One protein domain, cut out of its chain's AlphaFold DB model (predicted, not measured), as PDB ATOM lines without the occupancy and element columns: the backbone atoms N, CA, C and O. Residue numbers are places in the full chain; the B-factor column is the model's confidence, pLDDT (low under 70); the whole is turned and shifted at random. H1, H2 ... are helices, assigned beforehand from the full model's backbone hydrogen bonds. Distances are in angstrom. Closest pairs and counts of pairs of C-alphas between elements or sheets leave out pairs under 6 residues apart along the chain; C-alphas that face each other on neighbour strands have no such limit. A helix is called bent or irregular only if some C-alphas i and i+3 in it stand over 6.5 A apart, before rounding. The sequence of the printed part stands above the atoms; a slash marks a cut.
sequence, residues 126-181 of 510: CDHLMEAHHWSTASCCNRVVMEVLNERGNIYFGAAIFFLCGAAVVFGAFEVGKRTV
ATOM      1  N   CYS A 126     123.536 -92.804 172.129       69.44
ATOM      2  CA  CYS A 126     122.563 -92.086 171.304       69.44
ATOM      3  C   CYS A 126     121.730 -93.036 170.434       69.44
ATOM      4  O   CYS A 126     120.510 -92.880 170.370       69.44
ATOM      5  N   ASP A 127     122.361 -94.027 169.801       76.81
ATOM      6  CA  ASP A 127     121.661 -95.017 168.977       76.81
ATOM      7  C   ASP A 127     120.717 -95.887 169.828       76.81
ATOM      8  O   ASP A 127     119.552 -96.052 169.460       76.81
ATOM      9  N   HIS A 128     121.149 -96.334 171.016       79.69
ATOM     10  CA  HIS A 128     120.292 -97.086 171.941       79.69
ATOM     11  C   HIS A 128     119.060 -96.285 172.397       79.69
ATOM     12  O   HIS A 128     117.950 -96.818 172.405       79.69
ATOM     13  N   LEU A 129     119.216 -94.995 172.726       71.38
ATOM     14  CA  LEU A 129     118.086 -94.128 173.088       71.38
ATOM     15  C   LEU A 129     117.122 -93.885 171.915       71.38
ATOM     16  O   LEU A 129     115.906 -93.848 172.119       71.38
ATOM     17  N   MET A 130     117.635 -93.733 170.688       71.81
ATOM     18  CA  MET A 130     116.784 -93.598 169.499       71.81
ATOM     19  C   MET A 130     115.975 -94.871 169.224       71.81
ATOM     20  O   MET A 130     114.797 -94.770 168.868       71.81
ATOM     21  N   GLU A 131     116.583 -96.047 169.401       81.19
ATOM     22  CA  GLU A 131     115.931 -97.345 169.211       81.19
ATOM     23  C   GLU A 131     114.877 -97.615 170.295       81.19
ATOM     24  O   GLU A 131     113.710 -97.844 169.966       81.19
ATOM     25  N   ALA A 132     115.252 -97.498 171.575       82.62
ATOM     26  CA  ALA A 132     114.399 -97.807 172.728       82.62
ATOM     27  C   ALA A 132     113.136 -96.931 172.836       82.62
ATOM     28  O   ALA A 132     112.154 -97.333 173.464       82.62
ATOM     29  N   HIS A 133     113.143 -95.738 172.233       78.88
ATOM     30  CA  HIS A 133     112.030 -94.787 172.298       78.88
ATOM     31  C   HIS A 133     111.413 -94.420 170.935       78.88
ATOM     32  O   HIS A 133     110.557 -93.532 170.877       78.88
ATOM     33  N   HIS A 134     111.811 -95.096 169.850       81.31
ATOM     34  CA  HIS A 134     111.280 -94.915 168.489       81.31
ATOM     35  C   HIS A 134     111.250 -93.447 168.003       81.31
ATOM     36  O   HIS A 134     110.264 -92.974 167.428       81.31
ATOM     37  N   TRP A 135     112.315 -92.679 168.254       80.00
ATOM     38  CA  TRP A 135     112.321 -91.241 167.964       80.00
ATOM     39  C   TRP A 135     112.528 -90.908 166.481       80.00
ATOM     40  O   TRP A 135     113.461 -91.374 165.831       80.00
ATOM     41  N   SER A 136     111.700 -89.996 165.954       75.62
ATOM     42  CA  SER A 136     111.911 -89.424 164.618       75.62
ATOM     43  C   SER A 136     113.094 -88.446 164.606       75.62
ATOM     44  O   SER A 136     113.284 -87.656 165.537       75.62
ATOM     45  N   THR A 137     113.861 -88.447 163.514       68.38
ATOM     46  CA  THR A 137     115.090 -87.646 163.362       68.38
ATOM     47  C   THR A 137     114.877 -86.133 163.473       68.38
ATOM     48  O   THR A 137     115.795 -85.435 163.890       68.38
ATOM     49  N   ALA A 138     113.684 -85.616 163.158       64.62
ATOM     50  CA  ALA A 138     113.379 -84.182 163.219       64.62
ATOM     51  C   ALA A 138     113.072 -83.673 164.643       64.62
ATOM     52  O   ALA A 138     113.364 -82.525 164.967       64.62
ATOM     53  N   SER A 139     112.509 -84.522 165.511       62.97
ATOM     54  CA  SER A 139     112.217 -84.192 166.918       62.97
ATOM     55  C   SER A 139     113.357 -84.539 167.884       62.97
ATOM     56  O   SER A 139     113.326 -84.128 169.044       62.97
ATOM     57  N   CYS A 140     114.336 -85.321 167.418       67.00
ATOM     58  CA  CYS A 140     115.365 -85.941 168.248       67.00
ATOM     59  C   CYS A 140     116.247 -84.909 168.974       67.00
ATOM     60  O   CYS A 140     116.359 -84.961 170.195       67.00
ATOM     61  N   CYS A 141     116.791 -83.912 168.264       70.25
ATOM     62  CA  CYS A 141     117.770 -82.977 168.837       70.25
ATOM     63  C   CYS A 141     117.251 -82.220 170.072       70.25
ATOM     64  O   CYS A 141     117.932 -82.193 171.091       70.25
ATOM     65  N   ASN A 142     116.037 -81.659 170.026       75.38
ATOM     66  CA  ASN A 142     115.492 -80.922 171.174       75.38
ATOM     67  C   ASN A 142     115.178 -81.838 172.366       75.38
ATOM     68  O   ASN A 142     115.346 -81.411 173.505       75.38
ATOM     69  N   ARG A 143     114.753 -83.091 172.142       74.06
ATOM     70  CA  ARG A 143     114.517 -84.041 173.244       74.06
ATOM     71  C   ARG A 143     115.817 -84.555 173.852       74.06
ATOM     72  O   ARG A 143     115.938 -84.526 175.067       74.06
ATOM     73  N   VAL A 144     116.807 -84.914 173.033       75.31
ATOM     74  CA  VAL A 144     118.146 -85.305 173.508       75.31
ATOM     75  C   VAL A 144     118.794 -84.172 174.306       75.31
ATOM     76  O   VAL A 144     119.324 -84.422 175.382       75.31
ATOM     77  N   VAL A 145     118.694 -82.917 173.852       78.44
ATOM     78  CA  VAL A 145     119.186 -81.760 174.622       78.44
ATOM     79  C   VAL A 145     118.457 -81.622 175.962       78.44
ATOM     80  O   VAL A 145     119.112 -81.394 176.975       78.44
ATOM     81  N   MET A 146     117.131 -81.787 176.002       80.69
ATOM     82  CA  MET A 146     116.379 -81.706 177.260       80.69
ATOM     83  C   MET A 146     116.700 -82.860 178.220       80.69
ATOM     84  O   MET A 146     116.845 -82.598 179.411       80.69
ATOM     85  N   GLU A 147     116.893 -84.089 177.735       79.44
ATOM     86  CA  GLU A 147     117.319 -85.215 178.582       79.44
ATOM     87  C   GLU A 147     118.761 -85.051 179.074       79.44
ATOM     88  O   GLU A 147     119.022 -85.234 180.256       79.44
ATOM     89  N   VAL A 148     119.697 -84.588 178.239       78.56
ATOM     90  CA  VAL A 148     121.066 -84.261 178.688       78.56
ATOM     91  C   VAL A 148     121.060 -83.130 179.728       78.56
ATOM     92  O   VAL A 148     121.852 -83.152 180.671       78.56
ATOM     93  N   LEU A 149     120.156 -82.153 179.613       77.25
ATOM     94  CA  LEU A 149     119.970 -81.102 180.621       77.25
ATOM     95  C   LEU A 149     119.307 -81.611 181.912       77.25
ATOM     96  O   LEU A 149     119.581 -81.052 182.977       77.25
ATOM     97  N   ASN A 150     118.473 -82.646 181.832       87.94
ATOM     98  CA  ASN A 150     117.860 -83.325 182.973       87.94
ATOM     99  C   ASN A 150     118.908 -84.180 183.716       87.94
ATOM    100  O   ASN A 150     119.153 -83.993 184.908       87.94
ATOM    101  N   GLU A 151     119.648 -85.003 182.970       86.56
ATOM    102  CA  GLU A 151     120.688 -85.923 183.445       86.56
ATOM    103  C   GLU A 151     122.039 -85.259 183.753       86.56
ATOM    104  O   GLU A 151     122.954 -85.912 184.261       86.56
ATOM    105  N   ARG A 152     122.193 -83.946 183.521       85.56
ATOM    106  CA  ARG A 152     123.452 -83.205 183.751       85.56
ATOM    107  C   ARG A 152     124.070 -83.454 185.131       85.56
ATOM    108  O   ARG A 152     125.288 -83.472 185.258       85.56
ATOM    109  N   GLY A 153     123.244 -83.653 186.163       87.31
ATOM    110  CA  GLY A 153     123.704 -83.967 187.516       87.31
ATOM    111  C   GLY A 153     124.420 -85.317 187.587       87.31
ATOM    112  O   GLY A 153     125.523 -85.393 188.125       87.31
ATOM    113  N   ASN A 154     123.836 -86.348 186.975       85.44
ATOM    114  CA  ASN A 154     124.408 -87.690 186.893       85.44
ATOM    115  C   ASN A 154     125.650 -87.715 185.990       85.44
ATOM    116  O   ASN A 154     126.648 -88.339 186.351       85.44
ATOM    117  N   ILE A 155     125.647 -86.961 184.884       82.00
ATOM    118  CA  ILE A 155     126.816 -86.794 184.004       82.00
ATOM    119  C   ILE A 155     127.989 -86.152 184.764       82.00
ATOM    120  O   ILE A 155     129.096 -86.691 184.759       82.00
ATOM    121  N   TYR A 156     127.764 -85.039 185.475       86.94
ATOM    122  CA  TYR A 156     128.816 -84.394 186.272       86.94
ATOM    123  C   TYR A 156     129.287 -85.264 187.445       86.94
ATOM    124  O   TYR A 156     130.479 -85.283 187.744       86.94
ATOM    125  N   PHE A 157     128.384 -86.005 188.091       90.25
ATOM    126  CA  PHE A 157     128.733 -86.934 189.164       90.25
ATOM    127  C   PHE A 157     129.586 -88.105 188.653       90.25
ATOM    128  O   PHE A 157     130.623 -88.407 189.243       90.25
ATOM    129  N   GLY A 158     129.217 -88.703 187.515       88.75
ATOM    130  CA  GLY A 158     130.001 -89.743 186.848       88.75
ATOM    131  C   GLY A 158     131.387 -89.250 186.424       88.75
ATOM    132  O   GLY A 158     132.386 -89.906 186.713       88.75
ATOM    133  N   ALA A 159     131.472 -88.054 185.832       87.19
ATOM    134  CA  ALA A 159     132.745 -87.422 185.480       87.19
ATOM    135  C   ALA A 159     133.619 -87.126 186.717       87.19
ATOM    136  O   ALA A 159     134.832 -87.340 186.684       87.19
ATOM    137  N   ALA A 160     133.016 -86.686 187.827       91.94
ATOM    138  CA  ALA A 160     133.722 -86.457 189.086       91.94
ATOM    139  C   ALA A 160     134.244 -87.766 189.703       91.94
ATOM    140  O   ALA A 160     135.400 -87.814 190.121       91.94
ATOM    141  N   ILE A 161     133.443 -88.841 189.713       94.12
ATOM    142  CA  ILE A 161     133.898 -90.176 190.135       94.12
ATOM    143  C   ILE A 161     135.048 -90.650 189.247       94.12
ATOM    144  O   ILE A 161     136.077 -91.062 189.773       94.12
ATOM    145  N   PHE A 162     134.920 -90.546 187.921       88.31
ATOM    146  CA  PHE A 162     135.973 -90.949 186.988       88.31
ATOM    147  C   PHE A 162     137.282 -90.189 187.243       88.31
ATOM    148  O   PHE A 162     138.342 -90.807 187.340       88.31
ATOM    149  N   PHE A 163     137.214 -88.868 187.445       93.12
ATOM    150  CA  PHE A 163     138.377 -88.057 187.808       93.12
ATOM    151  C   PHE A 163     138.995 -88.485 189.148       93.12
ATOM    152  O   PHE A 163     140.214 -88.616 189.243       93.12
ATOM    153  N   LEU A 164     138.181 -88.749 190.176       94.94
ATOM    154  CA  LEU A 164     138.660 -89.213 191.483       94.94
ATOM    155  C   LEU A 164     139.291 -90.610 191.408       94.94
ATOM    156  O   LEU A 164     140.342 -90.830 192.007       94.94
ATOM    157  N   CYS A 165     138.710 -91.535 190.642       94.81
ATOM    158  CA  CYS A 165     139.280 -92.857 190.382       94.81
ATOM    159  C   CYS A 165     140.600 -92.756 189.605       94.81
ATOM    160  O   CYS A 165     141.585 -93.371 190.006       94.81
ATOM    161  N   GLY A 166     140.660 -91.936 188.551       92.69
ATOM    162  CA  GLY A 166     141.890 -91.672 187.801       92.69
ATOM    163  C   GLY A 166     142.986 -91.064 188.680       92.69
ATOM    164  O   GLY A 166     144.113 -91.556 188.696       92.69
ATOM    165  N   ALA A 167     142.646 -90.060 189.493       93.56
ATOM    166  CA  ALA A 167     143.561 -89.458 190.459       93.56
ATOM    167  C   ALA A 167     144.035 -90.467 191.521       93.56
ATOM    168  O   ALA A 167     145.217 -90.476 191.863       93.56
ATOM    169  N   ALA A 168     143.157 -91.350 192.005       95.69
ATOM    170  CA  ALA A 168     143.511 -92.413 192.945       95.69
ATOM    171  C   ALA A 168     144.440 -93.467 192.317       95.69
ATOM    172  O   ALA A 168     145.378 -93.909 192.977       95.69
ATOM    173  N   VAL A 169     144.241 -93.828 191.043       94.00
ATOM    174  CA  VAL A 169     145.146 -94.717 190.293       94.00
ATOM    175  C   VAL A 169     146.513 -94.060 190.097       94.00
ATOM    176  O   VAL A 169     147.528 -94.683 190.400       94.00
ATOM    177  N   VAL A 170     146.564 -92.792 189.673       89.44
ATOM    178  CA  VAL A 170     147.823 -92.042 189.505       89.44
ATOM    179  C   VAL A 170     148.562 -91.884 190.838       89.44
ATOM    180  O   VAL A 170     149.767 -92.126 190.906       89.44
ATOM    181  N   PHE A 171     147.857 -91.541 191.919       92.44
ATOM    182  CA  PHE A 171     148.445 -91.417 193.254       92.44
ATOM    183  C   PHE A 171     148.905 -92.772 193.813       92.44
ATOM    184  O   PHE A 171     149.990 -92.868 194.386       92.44
ATOM    185  N   GLY A 172     148.121 -93.834 193.605       93.69
ATOM    186  CA  GLY A 172     148.480 -95.200 193.977       93.69
ATOM    187  C   GLY A 172     149.729 -95.684 193.243       93.69
ATOM    188  O   GLY A 172     150.655 -96.182 193.880       93.69
ATOM    189  N   ALA A 173     149.805 -95.456 191.930       90.06
ATOM    190  CA  ALA A 173     150.991 -95.736 191.128       90.06
ATOM    191  C   ALA A 173     152.211 -94.954 191.650       90.06
ATOM    192  O   ALA A 173     153.253 -95.546 191.911       90.06
ATOM    193  N   PHE A 174     152.076 -93.650 191.888       89.38
ATOM    194  CA  PHE A 174     153.129 -92.792 192.445       89.38
ATOM    195  C   PHE A 174     153.639 -93.263 193.822       89.38
ATOM    196  O   PHE A 174     154.850 -93.295 194.055       89.38
ATOM    197  N   GLU A 175     152.750 -93.688 194.724       89.56
ATOM    198  CA  GLU A 175     153.136 -94.260 196.022       89.56
ATOM    199  C   GLU A 175     153.758 -95.662 195.905       89.56
ATOM    200  O   GLU A 175     154.648 -95.994 196.691       89.56
ATOM    201  N   VAL A 176     153.371 -96.472 194.913       92.12
ATOM    202  CA  VAL A 176     154.071 -97.726 194.578       92.12
ATOM    203  C   VAL A 176     155.473 -97.429 194.037       92.12
ATOM    204  O   VAL A 176     156.437 -97.986 194.558       92.12
ATOM    205  N   GLY A 177     155.613 -96.489 193.097       88.62
ATOM    206  CA  GLY A 177     156.896 -96.059 192.531       88.62
ATOM    207  C   GLY A 177     157.890 -95.606 193.603       88.62
ATOM    208  O   GLY A 177     159.009 -96.108 193.680       88.62
ATOM    209  N   LYS A 178     157.450 -94.754 194.538       85.75
ATOM    210  CA  LYS A 178     158.250 -94.340 195.711       85.75
ATOM    211  C   LYS A 178     158.704 -95.486 196.622       85.75
ATOM    212  O   LYS A 178     159.681 -95.316 197.357       85.75
ATOM    213  N   ARG A 179     157.964 -96.598 196.663       88.00
ATOM    214  CA  ARG A 179     158.299 -97.783 197.469       88.00
ATOM    215  C   ARG A 179     159.231 -98.733 196.721       88.00
ATOM    216  O   ARG A 179     160.040 -99.387 197.374       88.00
ATOM    217  N   THR A 180     159.135 -98.800 195.393       88.94
ATOM    218  CA  THR A 180     159.994 -99.638 194.545       88.94
ATOM    219  C   THR A 180     161.340 -98.981 194.246       88.94
ATOM    220  O   THR A 180     162.371 -99.635 194.385       88.94
ATOM    221  N   VAL A 181     161.352 -97.691 193.891       92.00
ATOM    222  CA  VAL A 181     162.570 -96.929 193.585       92.00
ATOM    223  C   VAL A 181     162.873 -95.966 194.740       92.00
ATOM    224  O   VAL A 181     162.100 -95.041 195.014       92.00
TER     225      VAL A 181
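AT A GLANCE: This is residues 126 to 181 of the 510 residues of the protein "Hypothetical protein" of Noctiluca scintillans (UniProt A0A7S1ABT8). One long helix, H2, makes nearly the whole length of this domain; it is bent near one end into a shorter arm, H2a, and a long arm, H2b, and the short helix H1 folds back near the start of H2a as a small hook. The long arm H2b sticks out from this hooked end as a free rod. The printed part has 56 residues with two named helices, H1 then H2, and no named strand; its class is all helix. The whole is extended, with a radius of gyration of the C-alphas of 19.3 A, and its C-alphas span 59 by 19 by 14 A.

HOW THE PARTS SIT: By its hydrogen bonds H2, residues 137 to 180, was assigned as one helix, but it is bent: C-alphas 150 and 153 are 7.4 A apart. Its arms H2a, residues 137 to 150, and H2b, residues 153 to 180, stand at a steep tilt of 62 degrees. H2a is itself irregular, with C-alphas 138 and 141 at 7.2 A. H1, residues 126 to 132, is close to H2a but not clearly touching; their closest C-alphas, of Met 130 and Cys 140, are 7.9 A apart. The lines of H1 and H2a are about perpendicular, at 76 degrees. H1 and H2b are apart. Every O i to N i+4 pair is within hydrogen-bond range in H1 and H2b, and 7 of 10 are in H2a.

IN THESE COORDINATES: H2b measures 40.1 A from C-alpha 153 at (123.704, -83.967, 187.516) to C-alpha 180 at (159.994, -99.638, 194.545). H2a measures 20.3 A from its first to its last C-alpha. H1 measures 10.1 A and begins with C-alpha 126 at (122.563, -92.086, 171.304).

THE WHOLE: The two C-alphas farthest apart, those of Ala 138 and Val 181, are 59.2 A from each other. Residues 145 to 181, of which 145 to 180 belong to H2, stand free. The link from H1 to H2 is tight, with 4 residues, and the printed part has no cut. The mean pLDDT of the printed part is 83.6; residue 126 and residues 137 to 140 are under 70.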